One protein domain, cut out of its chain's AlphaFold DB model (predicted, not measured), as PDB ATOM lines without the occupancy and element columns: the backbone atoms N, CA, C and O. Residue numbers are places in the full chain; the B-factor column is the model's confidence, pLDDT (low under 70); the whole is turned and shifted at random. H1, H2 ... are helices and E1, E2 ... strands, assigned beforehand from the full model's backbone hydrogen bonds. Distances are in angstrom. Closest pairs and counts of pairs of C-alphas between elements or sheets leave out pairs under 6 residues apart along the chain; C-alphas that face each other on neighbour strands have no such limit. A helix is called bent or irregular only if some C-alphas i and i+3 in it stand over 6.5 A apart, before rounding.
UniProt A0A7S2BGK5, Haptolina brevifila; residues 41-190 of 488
ATOM      1  N   CYS A  41      -1.372  -9.216 -48.556       84.88
ATOM      2  CA  CYS A  41      -1.220  -7.771 -48.692       84.88
ATOM      3  C   CYS A  41      -1.465  -7.115 -47.331       84.88
ATOM      4  O   CYS A  41      -2.588  -7.153 -46.826       84.88
ATOM      5  N   GLU A  42      -0.438  -6.499 -46.744       87.06
ATOM      6  CA  GLU A  42      -0.529  -5.820 -45.446       87.06
ATOM      7  C   GLU A  42      -0.411  -4.303 -45.587       87.06
ATOM      8  O   GLU A  42       0.452  -3.790 -46.295       87.06
ATOM      9  N   CYS A  43      -1.268  -3.567 -44.880       87.62
ATOM     10  CA  CYS A  43      -1.159  -2.119 -44.725       87.62
ATOM     11  C   CYS A  43      -1.200  -1.752 -43.240       87.62
ATOM     12  O   CYS A  43      -2.073  -2.206 -42.494       87.62
ATOM     13  N   LYS A  44      -0.256  -0.912 -42.805       84.25
ATOM     14  CA  LYS A  44      -0.286  -0.278 -41.480       84.25
ATOM     15  C   LYS A  44      -1.150   0.968 -41.574       84.25
ATOM     16  O   LYS A  44      -0.821   1.890 -42.318       84.25
ATOM     17  N   ASN A  45      -2.272   0.991 -40.866       69.19
ATOM     18  CA  ASN A  45      -3.287   2.004 -41.113       69.19
ATOM     19  C   ASN A  45      -3.252   3.150 -40.095       69.19
ATOM     20  O   ASN A  45      -3.639   2.977 -38.942       69.19
ATOM     21  N   HIS A  46      -2.890   4.350 -40.562       70.69
ATOM     22  CA  HIS A  46      -3.112   5.618 -39.847       70.69
ATOM     23  C   HIS A  46      -4.337   6.404 -40.367       70.69
ATOM     24  O   HIS A  46      -4.593   7.516 -39.910       70.69
ATOM     25  N   GLY A  47      -5.131   5.851 -41.294       78.94
ATOM     26  CA  GLY A  47      -6.336   6.502 -41.818       78.94
ATOM     27  C   GLY A  47      -7.108   5.637 -42.818       78.94
ATOM     28  O   GLY A  47      -8.080   4.963 -42.455       78.94
ATOM     29  N   THR A  48      -6.686   5.677 -44.080       85.62
ATOM     30  CA  THR A  48      -7.295   4.933 -45.190       85.62
ATOM     31  C   THR A  48      -6.249   4.083 -45.896       85.62
ATOM     32  O   THR A  48      -5.286   4.631 -46.427       85.62
ATOM     33  N   CYS A  49      -6.464   2.770 -45.947       91.19
ATOM     34  CA  CYS A  49      -5.684   1.854 -46.777       91.19
ATOM     35  C   CYS A  49      -6.555   1.431 -47.955       91.19
ATOM     36  O   CYS A  49      -7.642   0.898 -47.748       91.19
ATOM     37  N   SER A  50      -6.100   1.666 -49.180       91.94
ATOM     38  CA  SER A  50      -6.831   1.279 -50.384       91.94
ATOM     39  C   SER A  50      -5.941   0.431 -51.277       91.94
ATOM     40  O   SER A  50      -4.828   0.831 -51.601       91.94
ATOM     41  N   TYR A  51      -6.447  -0.732 -51.667       91.38
ATOM     42  CA  TYR A  51      -5.842  -1.617 -52.650       91.38
ATOM     43  C   TYR A  51      -6.620  -1.455 -53.946       91.38
ATOM     44  O   TYR A  51      -7.727  -1.982 -54.095       91.38
ATOM     45  N   HIS A  52      -6.068  -0.673 -54.866       92.12
ATOM     46  CA  HIS A  52      -6.685  -0.424 -56.159       92.12
ATOM     47  C   HIS A  52      -6.326  -1.523 -57.153       92.12
ATOM     48  O   HIS A  52      -5.183  -1.969 -57.220       92.12
ATOM     49  N   ASN A  53      -7.298  -1.893 -57.986       90.69
ATOM     50  CA  ASN A  53      -7.065  -2.682 -59.195       90.69
ATOM     51  C   ASN A  53      -6.474  -4.080 -58.937       90.69
ATOM     52  O   ASN A  53      -5.771  -4.621 -59.794       90.69
ATOM     53  N   ALA A  54      -6.778  -4.681 -57.784       90.69
ATOM     54  CA  ALA A  54      -6.333  -6.028 -57.470       90.69
ATOM     55  C   ALA A  54      -7.042  -7.021 -58.398       90.69
ATOM     56  O   ALA A  54      -8.272  -7.082 -58.445       90.69
ATOM     57  N   THR A  55      -6.258  -7.781 -59.160       91.81
ATOM     58  CA  THR A  55      -6.763  -8.817 -60.067       91.81
ATOM     59  C   THR A  55      -6.631 -10.173 -59.393       91.81
ATOM     60  O   THR A  55      -5.544 -10.559 -58.969       91.81
ATOM     61  N   ILE A  56      -7.754 -10.874 -59.260       92.75
ATOM     62  CA  ILE A  56      -7.853 -12.180 -58.609       92.75
ATOM     63  C   ILE A  56      -8.226 -13.196 -59.686       92.75
ATOM     64  O   ILE A  56      -9.296 -13.101 -60.296       92.75
ATOM     65  N   ALA A  57      -7.322 -14.139 -59.942       92.38
ATOM     66  CA  ALA A  57      -7.540 -15.221 -60.891       92.38
ATOM     67  C   ALA A  57      -8.609 -16.201 -60.379       92.38
ATOM     68  O   ALA A  57      -8.848 -16.338 -59.177       92.38
ATOM     69  N   LYS A  58      -9.258 -16.926 -61.289       94.19
ATOM     70  CA  LYS A  58     -10.251 -17.941 -60.908       94.19
ATOM     71  C   LYS A  58      -9.657 -19.000 -59.993       94.19
ATOM     72  O   LYS A  58      -8.664 -19.639 -60.329       94.19
ATOM     73  N   GLY A  59     -10.313 -19.218 -58.858       89.38
ATOM     74  CA  GLY A  59      -9.878 -20.175 -57.847       89.38
ATOM     75  C   GLY A  59      -8.742 -19.675 -56.954       89.38
ATOM     76  O   GLY A  59      -8.546 -20.276 -55.893       89.38
ATOM     77  N   SER A  60      -8.066 -18.575 -57.314       90.50
ATOM     78  CA  SER A  60      -7.025 -17.986 -56.477       90.50
ATOM     79  C   SER A  60      -7.622 -17.298 -55.255       90.50
ATOM     80  O   SER A  60      -8.805 -16.929 -55.203       90.50
ATOM     81  N   ARG A  61      -6.784 -17.173 -54.228       88.50
ATOM     82  CA  ARG A  61      -7.148 -16.593 -52.936       88.50
ATOM     83  C   ARG A  61      -6.215 -15.436 -52.638       88.50
ATOM     84  O   ARG A  61      -4.996 -15.601 -52.666       88.50
ATOM     85  N   CYS A  62      -6.797 -14.292 -52.312       92.25
ATOM     86  CA  CYS A  62      -6.053 -13.104 -51.915       92.25
ATOM     87  C   CYS A  62      -6.507 -12.666 -50.530       92.25
ATOM     88  O   CYS A  62      -7.710 -12.624 -50.255       92.25
ATOM     89  N   LEU A  63      -5.547 -12.354 -49.662       92.06
ATOM     90  CA  LEU A  63      -5.811 -11.913 -48.299       92.06
ATOM     91  C   LEU A  63      -5.340 -10.470 -48.141       92.06
ATOM     92  O   LEU A  63      -4.150 -10.180 -48.254       92.06
ATOM     93  N   PHE A  64      -6.283  -9.578 -47.863       93.69
ATOM     94  CA  PHE A  64      -6.011  -8.173 -47.596       93.69
ATOM     95  C   PHE A  64      -6.132  -7.937 -46.101       93.69
ATOM     96  O   PHE A  64      -7.219  -8.096 -45.547       93.69
ATOM     97  N   CYS A  65      -5.034  -7.574 -45.454       93.25
ATOM     98  CA  CYS A  65      -4.973  -7.340 -44.023       93.25
ATOM     99  C   CYS A  65      -4.609  -5.890 -43.733       93.25
ATOM    100  O   CYS A  65      -3.683  -5.316 -44.306       93.25
ATOM    101  N   VAL A  66      -5.311  -5.312 -42.772       92.81
ATOM    102  CA  VAL A  66      -4.934  -4.041 -42.175       92.81
ATOM    103  C   VAL A  66      -4.544  -4.272 -40.734       92.81
ATOM    104  O   VAL A  66      -5.339  -4.790 -39.951       92.81
ATOM    105  N   HIS A  67      -3.330  -3.853 -40.391       91.56
ATOM    106  CA  HIS A  67      -2.862  -3.813 -39.019       91.56
ATOM    107  C   HIS A  67      -3.155  -2.428 -38.438       91.56
ATOM    108  O   HIS A  67      -2.643  -1.414 -38.927       91.56
ATOM    109  N   ASN A  68      -4.011  -2.387 -37.420       87.50
ATOM    110  CA  ASN A  68      -4.289  -1.173 -36.663       87.50
ATOM    111  C   ASN A  68      -3.407  -1.147 -35.415       87.50
ATOM    112  O   ASN A  68      -3.252  -2.168 -34.746       87.50
ATOM    113  N   GLU A  69      -2.855   0.018 -35.081       83.25
ATOM    114  CA  GLU A  69      -2.138   0.174 -33.816       83.25
ATOM    115  C   GLU A  69      -3.114   0.106 -32.630       83.25
ATOM    116  O   GLU A  69      -4.190   0.721 -32.678       83.25
ATOM    117  N   PRO A  70      -2.758  -0.608 -31.545       79.62
ATOM    118  CA  PRO A  70      -3.579  -0.642 -30.345       79.62
ATOM    119  C   PRO A  70      -3.691   0.762 -29.739       79.62
ATOM    120  O   PRO A  70      -2.755   1.562 -29.791       79.62
ATOM    121  N   LEU A  71      -4.835   1.060 -29.112       74.31
ATOM    122  CA  LEU A  71      -4.999   2.308 -28.364       74.31
ATOM    123  C   LEU A  71      -3.921   2.403 -27.283       74.31
ATOM    124  O   LEU A  71      -3.813   1.529 -26.420       74.31
ATOM    125  N   SER A  72      -3.157   3.495 -27.296       79.00
ATOM    126  CA  SER A  72      -2.219   3.762 -26.211       79.00
ATOM    127  C   SER A  72      -3.012   3.956 -24.908       79.00
ATOM    128  O   SER A  72      -4.027   4.660 -24.914       79.00
ATOM    129  N   PRO A  73      -2.577   3.390 -23.771       76.56
ATOM    130  CA  PRO A  73      -3.272   3.564 -22.495       76.56
ATOM    131  C   PRO A  73      -3.351   5.041 -22.068       76.56
ATOM    132  O   PRO A  73      -4.312   5.454 -21.428       76.56
ATOM    133  N   TRP A  74      -2.393   5.870 -22.492       74.44
ATOM    134  CA  TRP A  74      -2.398   7.316 -22.243       74.44
ATOM    135  C   TRP A  74      -3.449   8.065 -23.064       74.44
ATOM    136  O   TRP A  74      -3.914   9.126 -22.654       74.44
ATOM    137  N   SER A  75      -3.877   7.496 -24.194       68.19
ATOM    138  CA  SER A  75      -4.960   8.053 -25.001       68.19
ATOM    139  C   SER A  75      -6.345   7.796 -24.410       68.19
ATOM    140  O   SER A  75      -7.304   8.325 -24.940       68.19
ATOM    141  N   LEU A  76      -6.495   7.049 -23.308       64.31
ATOM    142  CA  LEU A  76      -7.813   6.671 -22.781       64.31
ATOM    143  C   LEU A  76      -8.704   7.860 -22.391       64.31
ATOM    144  O   LEU A  76      -9.918   7.737 -22.491       64.31
ATOM    145  N   VAL A  77      -8.145   9.008 -21.992       62.50
ATOM    146  CA  VAL A  77      -8.951  10.163 -21.542       62.50
ATOM    147  C   VAL A  77      -9.578  10.921 -22.718       62.50
ATOM    148  O   VAL A  77     -10.763  11.242 -22.677       62.50
ATOM    149  N   SER A  78      -8.828  11.159 -23.798       65.69
ATOM    150  CA  SER A  78      -9.377  11.699 -25.055       65.69
ATOM    151  C   SER A  78      -9.996  10.609 -25.946       65.69
ATOM    152  O   SER A  78     -10.812  10.890 -26.821       65.69
ATOM    153  N   GLY A  79      -9.640   9.351 -25.697       67.88
ATOM    154  CA  GLY A  79      -9.928   8.182 -26.521       67.88
ATOM    155  C   GLY A  79     -11.176   7.407 -26.148       67.88
ATOM    156  O   GLY A  79     -11.507   6.461 -26.857       67.88
ATOM    157  N   ILE A  80     -11.935   7.828 -25.130       74.56
ATOM    158  CA  ILE A  80     -13.266   7.250 -24.879       74.56
ATOM    159  C   ILE A  80     -14.136   7.367 -26.136       74.56
ATOM    160  O   ILE A  80     -14.856   6.437 -26.479       74.56
ATOM    161  N   ILE A  81     -14.027   8.472 -26.880       76.50
ATOM    162  CA  ILE A  81     -14.770   8.649 -28.135       76.50
ATOM    163  C   ILE A  81     -14.264   7.680 -29.215       76.50
ATOM    164  O   ILE A  81     -15.060   7.167 -29.999       76.50
ATOM    165  N   HIS A  82     -12.963   7.379 -29.222       80.81
ATOM    166  CA  HIS A  82     -12.364   6.424 -30.153       80.81
ATOM    167  C   HIS A  82     -12.810   4.980 -29.894       80.81
ATOM    168  O   HIS A  82     -12.807   4.206 -30.845       80.81
ATOM    169  N   LEU A  83     -13.287   4.628 -28.685       80.56
ATOM    170  CA  LEU A  83     -13.915   3.321 -28.389       80.56
ATOM    171  C   LEU A  83     -15.128   3.018 -29.280       80.56
ATOM    172  O   LEU A  83     -15.477   1.853 -29.471       80.56
ATOM    173  N   PHE A  84     -15.755   4.060 -29.830       82.12
ATOM    174  CA  PHE A  84     -16.919   3.956 -30.708       82.12
ATOM    175  C   PHE A  84     -16.577   4.109 -32.194       82.12
ATOM    176  O   PHE A  84     -17.486   4.061 -33.028       82.12
ATOM    177  N   ASP A  85     -15.300   4.298 -32.541       85.19
ATOM    178  CA  ASP A  85     -14.876   4.241 -33.937       85.19
ATOM    179  C   ASP A  85     -15.068   2.819 -34.482       85.19
ATOM    180  O   ASP A  85     -15.103   1.825 -33.752       85.19
ATOM    181  N   PHE A  86     -15.181   2.717 -35.799       87.31
ATOM    182  CA  PHE A  86     -15.224   1.437 -36.485       87.31
ATOM    183  C   PHE A  86     -14.469   1.518 -37.799       87.31
ATOM    184  O   PHE A  86     -14.313   2.585 -38.402       87.31
ATOM    185  N   GLN A  87     -13.980   0.369 -38.239       90.38
ATOM    186  CA  GLN A  87     -13.316   0.243 -39.520       90.38
ATOM    187  C   GLN A  87     -14.302  -0.342 -40.517       90.38
ATOM    188  O   GLN A  87     -14.783  -1.454 -40.332       90.38
ATOM    189  N   SER A  88     -14.636   0.405 -41.562       91.44
ATOM    190  CA  SER A  88     -15.419  -0.122 -42.676       91.44
ATOM    191  C   SER A  88     -14.477  -0.650 -43.746       91.44
ATOM    192  O   SER A  88     -13.541   0.053 -44.129       91.44
ATOM    193  N   VAL A  89     -14.754  -1.844 -44.252       93.56
ATOM    194  CA  VAL A  89     -14.087  -2.388 -45.434       93.56
ATOM    195  C   VAL A  89     -15.089  -2.428 -46.560       93.56
ATOM    196  O   VAL A  89     -16.165  -3.003 -46.405       93.56
ATOM    197  N   LEU A  90     -14.733  -1.788 -47.665       94.38
ATOM    198  CA  LEU A  90     -15.546  -1.665 -48.857       94.38
ATOM    199  C   LEU A  90     -14.813  -2.335 -50.013       94.38
ATOM    200  O   LEU A  90     -13.732  -1.908 -50.404       94.38
ATOM    201  N   VAL A  91     -15.407  -3.388 -50.553       95.31
ATOM    202  CA  VAL A  91     -14.925  -4.072 -51.748       95.31
ATOM    203  C   VAL A  91     -15.826  -3.676 -52.905       95.31
ATOM    204  O   VAL A  91     -17.028  -3.944 -52.882       95.31
ATOM    205  N   LYS A  92     -15.247  -3.040 -53.919       95.69
ATOM    206  CA  LYS A  92     -15.944  -2.666 -55.154       95.69
ATOM    207  C   LYS A  92     -15.449  -3.537 -56.295       95.69
ATOM    208  O   LYS A  92     -14.237  -3.632 -56.486       95.69
ATOM    209  N   SER A  93     -16.350  -4.132 -57.072       94.62
ATOM    210  CA  SER A  93     -15.963  -4.695 -58.373       94.62
ATOM    211  C   SER A  93     -16.008  -3.608 -59.428       94.62
ATOM    212  O   SER A  93     -16.898  -2.756 -59.432       94.62
ATOM    213  N   MET A  94     -15.057  -3.662 -60.354       92.12
ATOM    214  CA  MET A  94     -15.135  -2.857 -61.570       92.12
ATOM    215  C   MET A  94     -16.159  -3.388 -62.568       92.12
ATOM    216  O   MET A  94     -16.688  -2.625 -63.378       92.12
ATOM    217  N   ALA A  95     -16.471  -4.683 -62.512       87.44
ATOM    218  CA  ALA A  95     -17.589  -5.227 -63.255       87.44
ATOM    219  C   ALA A  95     -18.884  -4.754 -62.578       87.44
ATOM    220  O   ALA A  95     -19.070  -4.945 -61.379       87.44
ATOM    221  N   ARG A  96     -19.824  -4.178 -63.342       87.50
ATOM    222  CA  ARG A  96     -21.183  -3.800 -62.874       87.50
ATOM    223  C   ARG A  96     -22.070  -5.012 -62.526       87.50
ATOM    224  O   ARG A  96     -23.289  -4.974 -62.679       87.50
ATOM    225  N   GLN A  97     -21.458  -6.111 -62.119       89.69
ATOM    226  CA  GLN A  97     -22.111  -7.355 -61.767       89.69
ATOM    227  C   GLN A  97     -22.161  -7.517 -60.248       89.69
ATOM    228  O   GLN A  97     -21.452  -6.854 -59.497       89.69
ATOM    229  N   ASP A  98     -23.049  -8.404 -59.813       90.50
ATOM    230  CA  ASP A  98     -23.283  -8.695 -58.405       90.50
ATOM    231  C   ASP A  98     -22.066  -9.399 -57.788       90.50
ATOM    232  O   ASP A  98     -21.754 -10.548 -58.125       90.50
ATOM    233  N   LEU A  99     -21.391  -8.701 -56.870       91.88
ATOM    234  CA  LEU A  99     -20.153  -9.152 -56.233       91.88
ATOM    235  C   LEU A  99     -20.327 -10.506 -55.538       91.88
ATOM    236  O   LEU A  99     -19.412 -11.326 -55.515       91.88
ATOM    237  N   SER A 100     -21.522 -10.743 -54.990       88.81
ATOM    238  CA  SER A 100     -21.847 -11.943 -54.215       88.81
ATOM    239  C   SER A 100     -21.886 -13.223 -55.054       88.81
ATOM    240  O   SER A 100     -21.794 -14.320 -54.505       88.81
ATOM    241  N   LYS A 101     -22.012 -13.096 -56.381       92.06
ATOM    242  CA  LYS A 101     -21.970 -14.224 -57.323       92.06
ATOM    243  C   LYS A 101     -20.557 -14.489 -57.832       92.06
ATOM    244  O   LYS A 101     -20.205 -15.635 -58.104       92.06
ATOM    245  N   LEU A 102     -19.768 -13.424 -57.957       93.38
ATOM    246  CA  LEU A 102     -18.427 -13.462 -58.535       93.38
ATOM    247  C   LEU A 102     -17.349 -13.864 -57.532       93.38
ATOM    248  O   LEU A 102     -16.335 -14.421 -57.941       93.38
ATOM    249  N   ALA A 103     -17.553 -13.607 -56.242       94.19
ATOM    250  CA  ALA A 103     -16.574 -13.938 -55.219       94.19
ATOM    251  C   ALA A 103     -17.202 -14.417 -53.913       94.19
ATOM    252  O   ALA A 103     -18.302 -14.019 -53.525       94.19
ATOM    253  N   VAL A 104     -16.439 -15.254 -53.215       92.06
ATOM    254  CA  VAL A 104     -16.710 -15.662 -51.838       92.06
ATOM    255  C   VAL A 104     -15.833 -14.823 -50.913       92.06
ATOM    256  O   VAL A 104     -14.615 -14.748 -51.086       92.06
ATOM    257  N   PHE A 105     -16.470 -14.179 -49.936       91.69
ATOM    258  CA  PHE A 105     -15.811 -13.308 -48.968       91.69
ATOM    259  C   PHE A 105     -15.671 -14.023 -47.638       91.69
ATOM    260  O   PHE A 105     -16.660 -14.486 -47.067       91.69
ATOM    261  N   HIS A 106     -14.449 -14.044 -47.126       90.25
ATOM    262  CA  HIS A 106     -14.139 -14.489 -45.780       90.25
ATOM    263  C   HIS A 106     -13.585 -13.319 -44.994       90.25
ATOM    264  O   HIS A 106     -12.796 -12.517 -45.485       90.25
ATOM    265  N   VAL A 107     -14.045 -13.204 -43.763       89.38
ATOM    266  CA  VAL A 107     -13.879 -12.010 -42.951       89.38
ATOM    267  C   VAL A 107     -13.333 -12.479 -41.618       89.38
ATOM    268  O   VAL A 107     -13.891 -13.403 -41.030       89.38
ATOM    269  N   GLY A 108     -12.233 -11.889 -41.166       86.94
ATOM    270  CA  GLY A 108     -11.604 -12.267 -39.908       86.94
ATOM    271  C   GLY A 108     -10.977 -11.065 -39.228       86.94
ATOM    272  O   GLY A 108     -10.442 -10.169 -39.876       86.94
ATOM    273  N   SER A 109     -11.049 -11.033 -37.906       85.88
ATOM    274  CA  SER A 109     -10.324 -10.067 -37.083       85.88
ATOM    275  C   SER A 109      -9.747 -10.792 -35.876       85.88
ATOM    276  O   SER A 109     -10.306 -11.798 -35.444       85.88
ATOM    277  N   GLU A 110      -8.649 -10.305 -35.297       82.38
ATOM    278  CA  GLU A 110      -8.074 -10.916 -34.079       82.38
ATOM    279  C   GLU A 110      -9.081 -10.967 -32.915       82.38
ATOM    280  O   GLU A 110      -8.986 -11.825 -32.031       82.38
ATOM    281  N   ASP A 111     -10.082 -10.082 -32.927       71.81
ATOM    282  CA  ASP A 111     -11.203 -10.092 -31.984       71.81
ATOM    283  C   ASP A 111     -12.159 -11.271 -32.193       71.81
ATOM    284  O   ASP A 111     -12.755 -11.769 -31.239       71.81
ATOM    285  N   THR A 112     -12.293 -11.721 -33.435       66.94
ATOM    286  CA  THR A 112     -13.219 -12.763 -33.886       66.94
ATOM    287  C   THR A 112     -12.408 -13.893 -34.501       66.94
ATOM    288  O   THR A 112     -12.428 -14.101 -35.703       66.94
ATOM    289  N   SER A 113     -11.634 -14.576 -33.651       60.31
ATOM    290  CA  SER A 113     -10.911 -15.819 -33.949       60.31
ATOM    291  C   SER A 113     -10.490 -15.974 -35.421       60.31
ATOM    292  O   SER A 113     -11.142 -16.677 -36.194       60.31
ATOM    293  N   LEU A 114      -9.355 -15.376 -35.801       58.38
ATOM    294  CA  LEU A 114      -8.745 -15.503 -37.139       58.38
ATOM    295  C   LEU A 114      -8.522 -16.952 -37.615       58.38
ATOM    296  O   LEU A 114      -8.223 -17.186 -38.787       58.38
ATOM    297  N   THR A 115      -8.659 -17.944 -36.733       54.69
ATOM    298  CA  THR A 115      -8.519 -19.368 -37.061       54.69
ATOM    299  C   THR A 115      -9.446 -19.809 -38.198       54.69
ATOM    300  O   THR A 115      -9.067 -20.693 -38.964       54.69
ATOM    301  N   GLY A 116     -10.605 -19.163 -38.379       55.38
ATOM    302  CA  GLY A 116     -11.518 -19.453 -39.490       55.38
ATOM    303  C   GLY A 116     -11.053 -18.929 -40.855       55.38
ATOM    304  O   GLY A 116     -11.380 -19.524 -41.877       55.38
ATOM    305  N   THR A 117     -10.268 -17.847 -40.896       56.03
ATOM    306  CA  THR A 117      -9.800 -17.227 -42.151       56.03
ATOM    307  C   THR A 117      -8.540 -17.861 -42.725       56.03
ATOM    308  O   THR A 117      -8.300 -17.730 -43.916       56.03
ATOM    309  N   PHE A 118      -7.733 -18.552 -41.918       56.00
ATOM    310  CA  PHE A 118      -6.516 -19.218 -42.409       56.00
ATOM    311  C   PHE A 118      -6.743 -20.693 -42.764       56.00
ATOM    312  O   PHE A 118      -6.004 -21.262 -43.566       56.00
ATOM    313  N   ALA A 119      -7.805 -21.309 -42.236       54.47
ATOM    314  CA  ALA A 119      -8.185 -22.684 -42.535       54.47
ATOM    315  C   ALA A 119      -9.055 -22.781 -43.802       54.47
ATOM    316  O   ALA A 119     -10.155 -23.323 -43.786       54.47
ATOM    317  N   PHE A 120      -8.545 -22.293 -44.932       57.16
ATOM    318  CA  PHE A 120      -9.098 -22.642 -46.250       57.16
ATOM    319  C   PHE A 120      -8.667 -24.045 -46.730       57.16
ATOM    320  O   PHE A 120      -8.901 -24.416 -47.884       57.16
ATOM    321  N   SER A 121      -7.980 -24.788 -45.858       48.47
ATOM    322  CA  SER A 121      -7.488 -26.143 -46.074       48.47
ATOM    323  C   SER A 121      -8.448 -27.147 -45.427       48.47
ATOM    324  O   SER A 121      -8.615 -27.157 -44.209       48.47
ATOM    325  N   ASP A 122      -9.111 -27.906 -46.300       48.78
ATOM    326  CA  ASP A 122      -9.773 -29.202 -46.138       48.78
ATOM    327  C   ASP A 122     -10.569 -29.499 -44.858       48.78
ATOM    328  O   ASP A 122     -10.010 -29.755 -43.799       48.78
ATOM    329  N   ALA A 123     -11.898 -29.588 -45.040       50.47
ATOM    330  CA  ALA A 123     -12.916 -30.428 -44.377       50.47
ATOM    331  C   ALA A 123     -13.028 -30.491 -42.833       50.47
ATOM    332  O   ALA A 123     -14.118 -30.745 -42.323       50.47
ATOM    333  N   VAL A 124     -11.968 -30.249 -42.067       45.97
ATOM    334  CA  VAL A 124     -11.876 -30.538 -40.630       45.97
ATOM    335  C   VAL A 124     -12.271 -29.328 -39.776       45.97
ATOM    336  O   VAL A 124     -12.901 -29.496 -38.735       45.97
ATOM    337  N   VAL A 125     -12.011 -28.095 -40.230       47.88
ATOM    338  CA  VAL A 125     -12.414 -26.870 -39.497       47.88
ATOM    339  C   VAL A 125     -13.868 -26.472 -39.783       47.88
ATOM    340  O   VAL A 125     -14.543 -25.888 -38.936       47.88
ATOM    341  N   GLN A 126     -14.417 -26.890 -40.926       48.00
ATOM    342  CA  GLN A 126     -15.826 -26.674 -41.273       48.00
ATOM    343  C   GLN A 126     -16.795 -27.517 -40.417       48.00
ATOM    344  O   GLN A 126     -18.001 -27.275 -40.436       48.00
ATOM    345  N   ALA A 127     -16.277 -28.493 -39.661       48.59
ATOM    346  CA  ALA A 127     -17.059 -29.351 -38.775       48.59
ATOM    347  C   ALA A 127     -17.236 -28.785 -37.351       48.59
ATOM    348  O   ALA A 127     -18.166 -29.201 -36.664       48.59
ATOM    349  N   SER A 128     -16.390 -27.850 -36.893       47.47
ATOM    350  CA  SER A 128     -16.400 -27.378 -35.495       47.47
ATOM    351  C   SER A 128     -16.998 -25.983 -35.291       47.47
ATOM    352  O   SER A 128     -17.502 -25.693 -34.205       47.47
ATOM    353  N   VAL A 129     -17.025 -25.132 -36.320       50.97
ATOM    354  CA  VAL A 129     -17.802 -23.884 -36.287       50.97
ATOM    355  C   VAL A 129     -19.221 -24.214 -36.739       50.97
ATOM    356  O   VAL A 129     -19.454 -24.493 -37.913       50.97
ATOM    357  N   SER A 130     -20.161 -24.244 -35.787       51.41
ATOM    358  CA  SER A 130     -21.553 -24.647 -36.019       51.41
ATOM    359  C   SER A 130     -22.120 -23.985 -37.281       51.41
ATOM    360  O   SER A 130     -22.220 -22.758 -37.355       51.41
ATOM    361  N   ARG A 131     -22.510 -24.799 -38.278       53.94
ATOM    362  CA  ARG A 131     -23.171 -24.352 -39.524       53.94
ATOM    363  C   ARG A 131     -24.325 -23.381 -39.258       53.94
ATOM    364  O   ARG A 131     -24.611 -22.535 -40.099       53.94
ATOM    365  N   GLU A 132     -24.969 -23.486 -38.099       53.75
ATOM    366  CA  GLU A 132     -26.068 -22.615 -37.685       53.75
ATOM    367  C   GLU A 132     -25.619 -21.176 -37.413       53.75
ATOM    368  O   GLU A 132     -26.327 -20.248 -37.798       53.75
ATOM    369  N   ALA A 133     -24.435 -20.966 -36.826       54.97
ATOM    370  CA  ALA A 133     -23.912 -19.626 -36.554       54.97
ATOM    371  C   ALA A 133     -23.582 -18.889 -37.861       54.97
ATOM    372  O   ALA A 133     -24.025 -17.760 -38.068       54.97
ATOM    373  N   LEU A 134     -22.908 -19.573 -38.792       57.38
ATOM    374  CA  LEU A 134     -22.596 -19.042 -40.125       57.38
ATOM    375  C   LEU A 134     -23.861 -18.799 -40.965       57.38
ATOM    376  O   LEU A 134     -23.945 -17.827 -41.721       57.38
ATOM    377  N   PHE A 135     -24.877 -19.657 -40.830       60.94
ATOM    378  CA  PHE A 135     -26.163 -19.460 -41.499       60.94
ATOM    379  C   PHE A 135     -26.910 -18.238 -40.953       60.94
ATOM    380  O   PHE A 135     -27.443 -17.445 -41.734       60.94
ATOM    381  N   LEU A 136     -26.929 -18.041 -39.631       58.38
ATOM    382  CA  LEU A 136     -27.565 -16.870 -39.027       58.38
ATOM    383  C   LEU A 136     -26.848 -15.581 -39.435       58.38
ATOM    384  O   LEU A 136     -27.501 -14.615 -39.824       58.38
ATOM    385  N   GLU A 137     -25.520 -15.578 -39.411       60.28
ATOM    386  CA  GLU A 137     -24.707 -14.412 -39.754       60.28
ATOM    387  C   GLU A 137     -24.821 -14.041 -41.242       60.28
ATOM    388  O   GLU A 137     -25.033 -12.876 -41.596       60.28
ATOM    389  N   SER A 138     -24.799 -15.033 -42.138       60.19
ATOM    390  CA  SER A 138     -25.054 -14.814 -43.568       60.19
ATOM    391  C   SER A 138     -26.490 -14.347 -43.841       60.19
ATOM    392  O   SER A 138     -26.705 -13.457 -44.665       60.19
ATOM    393  N   THR A 139     -27.484 -14.860 -43.112       66.19
ATOM    394  CA  THR A 139     -28.887 -14.429 -43.249       66.19
ATOM    395  C   THR A 139     -29.093 -12.997 -42.752       66.19
ATOM    396  O   THR A 139     -29.743 -12.196 -43.429       66.19
ATOM    397  N   VAL A 140     -28.520 -12.647 -41.597       64.81
ATOM    398  CA  VAL A 140     -28.601 -11.297 -41.020       64.81
ATOM    399  C   VAL A 140     -27.857 -10.297 -41.900       64.81
ATOM    400  O   VAL A 140     -28.418  -9.249 -42.217       64.81
ATOM    401  N   SER A 141     -26.651 -10.620 -42.373       61.00
ATOM    402  CA  SER A 141     -25.905  -9.734 -43.279       61.00
ATOM    403  C   SER A 141     -26.630  -9.527 -44.613       61.00
ATOM    404  O   SER A 141     -26.720  -8.392 -45.087       61.00
ATOM    405  N   ASN A 142     -27.247 -10.570 -45.177       61.12
ATOM    406  CA  ASN A 142     -28.077 -10.445 -46.376       61.12
ATOM    407  C   ASN A 142     -29.332  -9.589 -46.132       61.12
ATOM    408  O   ASN A 142     -29.677  -8.761 -46.980       61.12
ATOM    409  N   MET A 143     -29.993  -9.711 -44.973       57.94
ATOM    410  CA  MET A 143     -31.084  -8.798 -44.600       57.94
ATOM    411  C   MET A 143     -30.589  -7.357 -44.505       57.94
ATOM    412  O   MET A 143     -31.178  -6.473 -45.126       57.94
ATOM    413  N   VAL A 144     -29.494  -7.114 -43.783       64.81
ATOM    414  CA  VAL A 144     -28.920  -5.773 -43.616       64.81
ATOM    415  C   VAL A 144     -28.573  -5.157 -44.973       64.81
ATOM    416  O   VAL A 144     -28.929  -4.002 -45.201       64.81
ATOM    417  N   ARG A 145     -27.989  -5.911 -45.917       61.56
ATOM    418  CA  ARG A 145     -27.756  -5.432 -47.296       61.56
ATOM    419  C   ARG A 145     -29.048  -5.056 -48.008       61.56
ATOM    420  O   ARG A 145     -29.152  -3.956 -48.547       61.56
ATOM    421  N   THR A 146     -30.054  -5.928 -47.938       64.06
ATOM    422  CA  THR A 146     -31.365  -5.688 -48.564       64.06
ATOM    423  C   THR A 146     -32.006  -4.397 -48.038       64.06
ATOM    424  O   THR A 146     -32.631  -3.659 -48.797       64.06
ATOM    425  N   PHE A 147     -31.819  -4.078 -46.753       57.22
ATOM    426  CA  PHE A 147     -32.332  -2.848 -46.140       57.22
ATOM    427  C   PHE A 147     -31.466  -1.608 -46.387       57.22
ATOM    428  O   PHE A 147     -31.993  -0.492 -46.397       57.22
ATOM    429  N   SER A 148     -30.160  -1.784 -46.582       63.88
ATOM    430  CA  SER A 148     -29.212  -0.679 -46.749       63.88
ATOM    431  C   SER A 148     -29.265  -0.073 -48.153       63.88
ATOM    432  O   SER A 148     -28.907   1.089 -48.316       63.88
ATOM    433  N   GLY A 149     -29.772  -0.814 -49.148       74.50
ATOM    434  CA  GLY A 149     -29.845  -0.347 -50.536       74.50
ATOM    435  C   GLY A 149     -28.466  -0.124 -51.158       74.50
ATOM    436  O   GLY A 149     -28.328   0.728 -52.024       74.50
ATOM    437  N   THR A 150     -27.455  -0.843 -50.667       76.62
ATOM    438  CA  THR A 150     -26.097  -0.827 -51.214       76.62
ATOM    439  C   THR A 150     -26.112  -1.364 -52.638       76.62
ATOM    440  O   THR A 150     -26.809  -2.346 -52.912       76.62
ATOM    441  N   ASP A 151     -25.342  -0.735 -53.522       86.44
ATOM    442  CA  ASP A 151     -25.203  -1.185 -54.901       86.44
ATOM    443  C   ASP A 151     -24.730  -2.650 -54.937       86.44
ATOM    444  O   ASP A 151     -23.853  -3.032 -54.163       86.44
ATOM    445  N   PRO A 152     -25.282  -3.501 -55.823       87.00
ATOM    446  CA  PRO A 152     -24.923  -4.923 -55.886       87.00
ATOM    447  C   PRO A 152     -23.454  -5.157 -56.284       87.00
ATOM    448  O   PRO A 152     -22.914  -6.240 -56.063       87.00
ATOM    449  N   SER A 153     -22.797  -4.146 -56.859       91.06
ATOM    450  CA  SER A 153     -21.363  -4.141 -57.175       91.06
ATOM    451  C   SER A 153     -20.472  -3.800 -55.979       91.06
ATOM    452  O   SER A 153     -19.252  -3.725 -56.134       91.06
ATOM    453  N   GLU A 154     -21.055  -3.548 -54.808       92.69
ATOM    454  CA  GLU A 154     -20.333  -3.198 -53.593       92.69
ATOM    455  C   GLU A 154     -20.640  -4.194 -52.473       92.69
ATOM    456  O   GLU A 154     -21.785  -4.551 -52.185       92.69
ATOM    457  N   TRP A 155     -19.587  -4.625 -51.795       92.38
ATOM    458  CA  TRP A 155     -19.676  -5.404 -50.574       92.38
ATOM    459  C   TRP A 155     -19.026  -4.607 -49.457       92.38
ATOM    460  O   TRP A 155     -17.887  -4.169 -49.581       92.38
ATOM    461  N   ALA A 156     -19.755  -4.407 -48.366       91.38
ATOM    462  CA  ALA A 156     -19.249  -3.698 -47.205       91.38
ATOM    463  C   ALA A 156     -19.381  -4.558 -45.951       91.38
ATOM    464  O   ALA A 156     -20.397  -5.233 -45.752       91.38
ATOM    465  N   THR A 157     -18.371  -4.488 -45.091       90.25
ATOM    466  CA  THR A 157     -18.415  -5.015 -43.726       90.25
ATOM    467  C   THR A 157     -17.776  -4.022 -42.759       90.25
ATOM    468  O   THR A 157     -17.048  -3.117 -43.174       90.25
ATOM    469  N   THR A 158     -18.050  -4.164 -41.465       88.94
ATOM    470  CA  THR A 158     -17.467  -3.313 -40.422       88.94
ATOM    471  C   THR A 158     -16.774  -4.143 -39.356       88.94
ATOM    472  O   THR A 158     -17.327  -5.144 -38.909       88.94
ATOM    473  N   PHE A 159     -15.619  -3.674 -38.902       89.00
ATOM    474  CA  PHE A 159     -14.783  -4.297 -37.885       89.00
ATOM    475  C   PHE A 159     -14.507  -3.360 -36.708       89.00
ATOM    476  O   PHE A 159     -14.664  -2.135 -36.790       89.00
ATOM    477  N   SER A 160     -14.035  -3.969 -35.620       85.88
ATOM    478  CA  SER A 160     -13.346  -3.290 -34.524       85.88
ATOM    479  C   SER A 160     -12.087  -2.580 -35.050       85.88
ATOM    480  O   SER A 160     -11.328  -3.194 -35.797       85.88
ATOM    481  N   PRO A 161     -11.831  -1.311 -34.682       86.62
ATOM    482  CA  PRO A 161     -10.690  -0.547 -35.190       86.62
ATOM    483  C   PRO A 161      -9.378  -0.813 -34.425       86.62
ATOM    484  O   PRO A 161      -8.382  -0.157 -34.713       86.62
ATOM    485  N   PHE A 162      -9.376  -1.689 -33.413       84.94
ATOM    486  CA  PHE A 162      -8.255  -1.839 -32.467       84.94
ATOM    487  C   PHE A 162      -7.303  -2.986 -32.774       84.94
ATOM    488  O   PHE A 162      -6.275  -3.113 -32.116       84.94
ATOM    489  N   TYR A 163      -7.662  -3.824 -33.736       86.06
ATOM    490  CA  TYR A 163      -6.969  -5.069 -34.017       86.06
ATOM    491  C   TYR A 163      -6.742  -5.225 -35.503       86.06
ATOM    492  O   TYR A 163      -7.336  -4.493 -36.304       86.06
ATOM    493  N   SER A 164      -5.907  -6.191 -35.879       89.94
ATOM    494  CA  SER A 164      -5.803  -6.513 -37.290       89.94
ATOM    495  C   SER A 164      -7.128  -7.079 -37.812       89.94
ATOM    496  O   SER A 164      -7.845  -7.842 -37.146       89.94
ATOM    497  N   SER A 165      -7.495  -6.616 -39.000       91.38
ATOM    498  CA  SER A 165      -8.683  -7.051 -39.725       91.38
ATOM    499  C   SER A 165      -8.252  -7.505 -41.104       91.38
ATOM    500  O   SER A 165      -7.567  -6.756 -41.804       91.38
ATOM    501  N   CYS A 166      -8.676  -8.697 -41.498       92.94
ATOM    502  CA  CYS A 166      -8.354  -9.276 -42.784       92.94
ATOM    503  C   CYS A 166      -9.626  -9.649 -43.547       92.94
ATOM    504  O   CYS A 166     -10.607 -10.138 -42.978       92.94
ATOM    505  N   VAL A 167      -9.592  -9.440 -44.858       93.12
ATOM    506  CA  VAL A 167     -10.618  -9.896 -45.792       93.12
ATOM    507  C   VAL A 167      -9.958 -10.813 -46.810       93.12
ATOM    508  O   VAL A 167      -9.090 -10.396 -47.575       93.12
ATOM    509  N   GLY A 168     -10.362 -12.079 -46.783       92.88
ATOM    510  CA  GLY A 168     -10.022 -13.072 -47.788       92.88
ATOM    511  C   GLY A 168     -11.044 -13.032 -48.917       92.88
ATOM    512  O   GLY A 168     -12.248 -13.116 -48.667       92.88
ATOM    513  N   ILE A 169     -10.573 -12.908 -50.153       94.06
ATOM    514  CA  ILE A 169     -11.415 -12.906 -51.350       94.06
ATOM    515  C   ILE A 169     -11.009 -14.095 -52.216       94.06
ATOM    516  O   ILE A 169      -9.838 -14.235 -52.575       94.06
ATOM    517  N   GLN A 170     -11.983 -14.942 -52.548       94.06
ATOM    518  CA  GLN A 170     -11.821 -16.033 -53.506       94.06
ATOM    519  C   GLN A 170     -12.692 -15.761 -54.733       94.06
ATOM    520  O   GLN A 170     -13.911 -15.629 -54.606       94.06
ATOM    521  N   SER A 171     -12.072 -15.672 -55.912       94.62
ATOM    522  CA  SER A 171     -12.789 -15.414 -57.166       94.62
ATOM    523  C   SER A 171     -13.355 -16.700 -57.771       94.62
ATOM    524  O   SER A 171     -12.645 -17.699 -57.914       94.62
ATOM    525  N   ASN A 172     -14.618 -16.651 -58.196       94.19
ATOM    526  CA  ASN A 172     -15.244 -17.663 -59.052       94.19
ATOM    527  C   ASN A 172     -15.077 -17.343 -60.550       94.19
ATOM    528  O   ASN A 172     -15.325 -18.211 -61.393       94.19
ATOM    529  N   ASP A 173     -14.674 -16.114 -60.875       94.19
ATOM    530  CA  ASP A 173     -14.524 -15.597 -62.236       94.19
ATOM    531  C   ASP A 173     -13.052 -15.588 -62.685       94.19
ATOM    532  O   ASP A 173     -12.148 -15.539 -61.847       94.19
ATOM    533  N   GLU A 174     -12.809 -15.649 -63.998       92.56
ATOM    534  CA  GLU A 174     -11.469 -15.782 -64.601       92.56
ATOM    535  C   GLU A 174     -10.520 -14.655 -64.215       92.56
ATOM    536  O   GLU A 174      -9.371 -14.935 -63.879       92.56
ATOM    537  N   ASN A 175     -11.007 -13.415 -64.203       91.50
ATOM    538  CA  ASN A 175     -10.218 -12.236 -63.856       91.50
ATOM    539  C   ASN A 175     -11.084 -11.220 -63.110       91.50
ATOM    540  O   ASN A 175     -11.545 -10.228 -63.683       91.50
ATOM    541  N   LEU A 176     -11.307 -11.455 -61.818       94.19
ATOM    542  CA  LEU A 176     -12.067 -10.520 -61.000       94.19
ATOM    543  C   LEU A 176     -11.171  -9.353 -60.580       94.19
ATOM    544  O   LEU A 176     -10.203  -9.527 -59.844       94.19
ATOM    545  N   MET A 177     -11.529  -8.152 -61.026       95.12
ATOM    546  CA  MET A 177     -10.842  -6.921 -60.653       95.12
ATOM    547  C   MET A 177     -11.612  -6.215 -59.534       95.12
ATOM    548  O   MET A 177     -12.745  -5.761 -59.738       95.12
ATOM    549  N   VAL A 178     -11.000  -6.137 -58.354       95.25
ATOM    550  CA  VAL A 178     -11.589  -5.511 -57.166       95.25
ATOM    551  C   VAL A 178     -10.742  -4.358 -56.652       95.25
ATOM    552  O   VAL A 178      -9.515  -4.363 -56.739       95.25
ATOM    553  N   THR A 179     -11.421  -3.380 -56.069       95.31
ATOM    554  CA  THR A 179     -10.811  -2.351 -55.230       95.31
ATOM    555  C   THR A 179     -11.235  -2.613 -53.796       95.31
ATOM    556  O   THR A 179     -12.435  -2.656 -53.518       95.31
ATOM    557  N   VAL A 180     -10.272  -2.802 -52.897       95.19
ATOM    558  CA  VAL A 180     -10.519  -3.043 -51.470       95.19
ATOM    559  C   VAL A 180     -10.096  -1.809 -50.688       95.19
ATOM    560  O   VAL A 180      -8.911  -1.519 -50.573       95.19
ATOM    561  N   GLU A 181     -11.058  -1.082 -50.134       94.50
ATOM    562  CA  GLU A 181     -10.822   0.124 -49.346       94.50
ATOM    563  C   GLU A 181     -11.131  -0.144 -47.869       94.50
ATOM    564  O   GLU A 181     -12.272  -0.387 -47.477       94.50
ATOM    565  N   PHE A 182     -10.106  -0.071 -47.028       93.12
ATOM    566  CA  PHE A 182     -10.223  -0.037 -45.579       93.12
ATOM    567  C   PHE A 182     -10.249   1.419 -45.133       93.12
ATOM    568  O   PHE A 182      -9.230   2.116 -45.122       93.12
ATOM    569  N   LYS A 183     -11.420   1.872 -44.705       91.31
ATOM    570  CA  LYS A 183     -11.627   3.227 -44.213       91.31
ATOM    571  C   LYS A 183     -11.938   3.192 -42.728       91.31
ATOM    572  O   LYS A 183     -12.938   2.609 -42.305       91.31
ATOM    573  N   ARG A 184     -11.098   3.839 -41.922       87.31
ATOM    574  CA  ARG A 184     -11.431   4.103 -40.522       87.31
ATOM    575  C   ARG A 184     -12.426   5.261 -40.478       87.31
ATOM    576  O   ARG A 184     -12.082   6.390 -40.821       87.31
ATOM    577  N   GLN A 185     -13.665   4.987 -40.083       81.69
ATOM    578  CA  GLN A 185     -14.692   6.023 -39.968       81.69
ATOM    579  C   GLN A 185     -14.579   6.681 -38.585       81.69
ATOM    580  O   GLN A 185     -15.161   6.236 -37.596       81.69
ATOM    581  N   GLY A 186     -13.729   7.712 -38.527       72.38
ATOM    582  CA  GLY A 186     -13.454   8.555 -37.359       72.38
ATOM    583  C   GLY A 186     -14.261   9.864 -37.343       72.38
ATOM    584  O   GLY A 186     -15.133  10.084 -38.178       72.38
ATOM    585  N   LEU A 187     -13.966  10.747 -36.379       58.19
ATOM    586  CA  LEU A 187     -14.687  12.008 -36.103       58.19
ATOM    587  C   LEU A 187     -14.737  12.990 -37.300       58.19
ATOM    588  O   LEU A 187     -15.471  13.969 -37.259       58.19
ATOM    589  N   ALA A 188     -13.937  12.743 -38.340       55.75
ATOM    590  CA  ALA A 188     -13.618  13.698 -39.396       55.75
ATOM    591  C   ALA A 188     -14.402  13.519 -40.710       55.75
ATOM    592  O   ALA A 188     -14.194  14.304 -41.632       55.75
ATOM    593  N   SER A 189     -15.282  12.522 -40.851       56.59
ATOM    594  CA  SER A 189     -15.984  12.295 -42.122       56.59
ATOM    595  C   SER A 189     -17.487  12.526 -42.001       56.59
ATOM    596  O   SER A 189     -18.172  11.705 -41.423       56.59
ATOM    597  N   SER A 190     -17.982  13.607 -42.612       69.69
ATOM    598  CA  SER A 190     -19.401  13.930 -42.861       69.69
ATOM    599  C   SER A 190     -20.328  14.139 -41.638       69.69
ATOM    600  O   SER A 190     -20.317  13.394 -40.662       69.69
TER     601      SER A 190
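Overview. This is residues 41 to 190 of the 488 residues of a protein of Haptolina brevifila (UniProt A0A7S2BGK5). Two four-stranded sheets lie face to face as a sandwich, their strands nearly aligned, and from each strand to the next the chain changes sheets. The long helix H5 is beyond edge strand E6, with its residues 131 to 140 sticking out, while residues 72 to 78, mostly H1, stick out at one end of the sandwich. The printed part has 150 residues, with five named helices and eight named strands in the order E1 E2 E3 H1 H2 E4 H3 E5 H4 H5 E6 E7 E8. Its class is mixed, helices and strands; the sheet in the order E2 E8 E4 E6 is all antiparallel, and the sheet in the order E1 E3 E7 E5 has both parallel and antiparallel neighbours. The whole is compact, with a radius of gyration of the C-alphas of 16.2 A and spans of 48 by 36 by 31 A.

Along the chain. Start with E2, residues 48 to 57, 25.5 A long, which bends by 56 degrees at residue 53. Beside it find E8, residues 175 to 185, 30.4 A, ending at C-alpha 185 (-14.692, 6.023, -39.968); then come E4, residues 86 to 93, 22.7 A, and E6, residues 154 to 159. For the other sheet, find C-alpha 41 at (-1.220, -7.771, -48.692), where E1, residues 41 to 44, begins; its companions are E3, residues 61 to 67, E7, residues 165 to 171, and E5, residues 103 to 109. The helices are H1, residues 73 to 79, H2, 81 to 84, H3, 99 to 102, H4, 115 to 118, and H5, 131 to 148, 25.5 A long from C-alpha 131 at (-23.171, -24.352, -39.524).

Arrangement. In the twisted sheet, look for N 51 and O 180 of E2 and E8, 2.8 A, N 90 and O 181 of E4 and E8, 2.8 A, and N 89 and O 157 of E4 and E6, 2.8 A, within hydrogen-bond range. In the other, parallel E1 and E3 have N 65 and O 41 at 2.8 A; antiparallel E3 and E7 have N 167 and O 64 at 2.8 A, and E7 and E5 N 106 and O 168 at 2.8 A. The sheets' facing parts are 8.8 A centre to centre. H4 is on the second sheet at a height of 8.0 A, only just over E5, with 3 C-alphas; Gly 108 and Thr 117 are the closest C-alphas, 5.7 A. H3 only grazes both sheets. H5 only grazes the first, with residues 141 to 145. H1 and H2 are on neither sheet and meet only through their link. H1 is irregular, C-alphas 74 and 77 being 7.2 A apart. In H5 every O i to N i+4 pair is within range, in H1 1 of 3, beside 2 of 4 O i to N i+3 pairs; H2, H3 and H4 are too short for an i+4 pair.

Size, cuts and confidence. The farthest C-alphas, Val 77 and Glu 174, are 50.3 A apart. The printed part has no cut, and the one long link is H4 to H5, 12 residues. The mean pLDDT of the printed part is 78.9; it is under 70 at residue 45 and residues 75 to 79, 112 to 148 and 187 to 190.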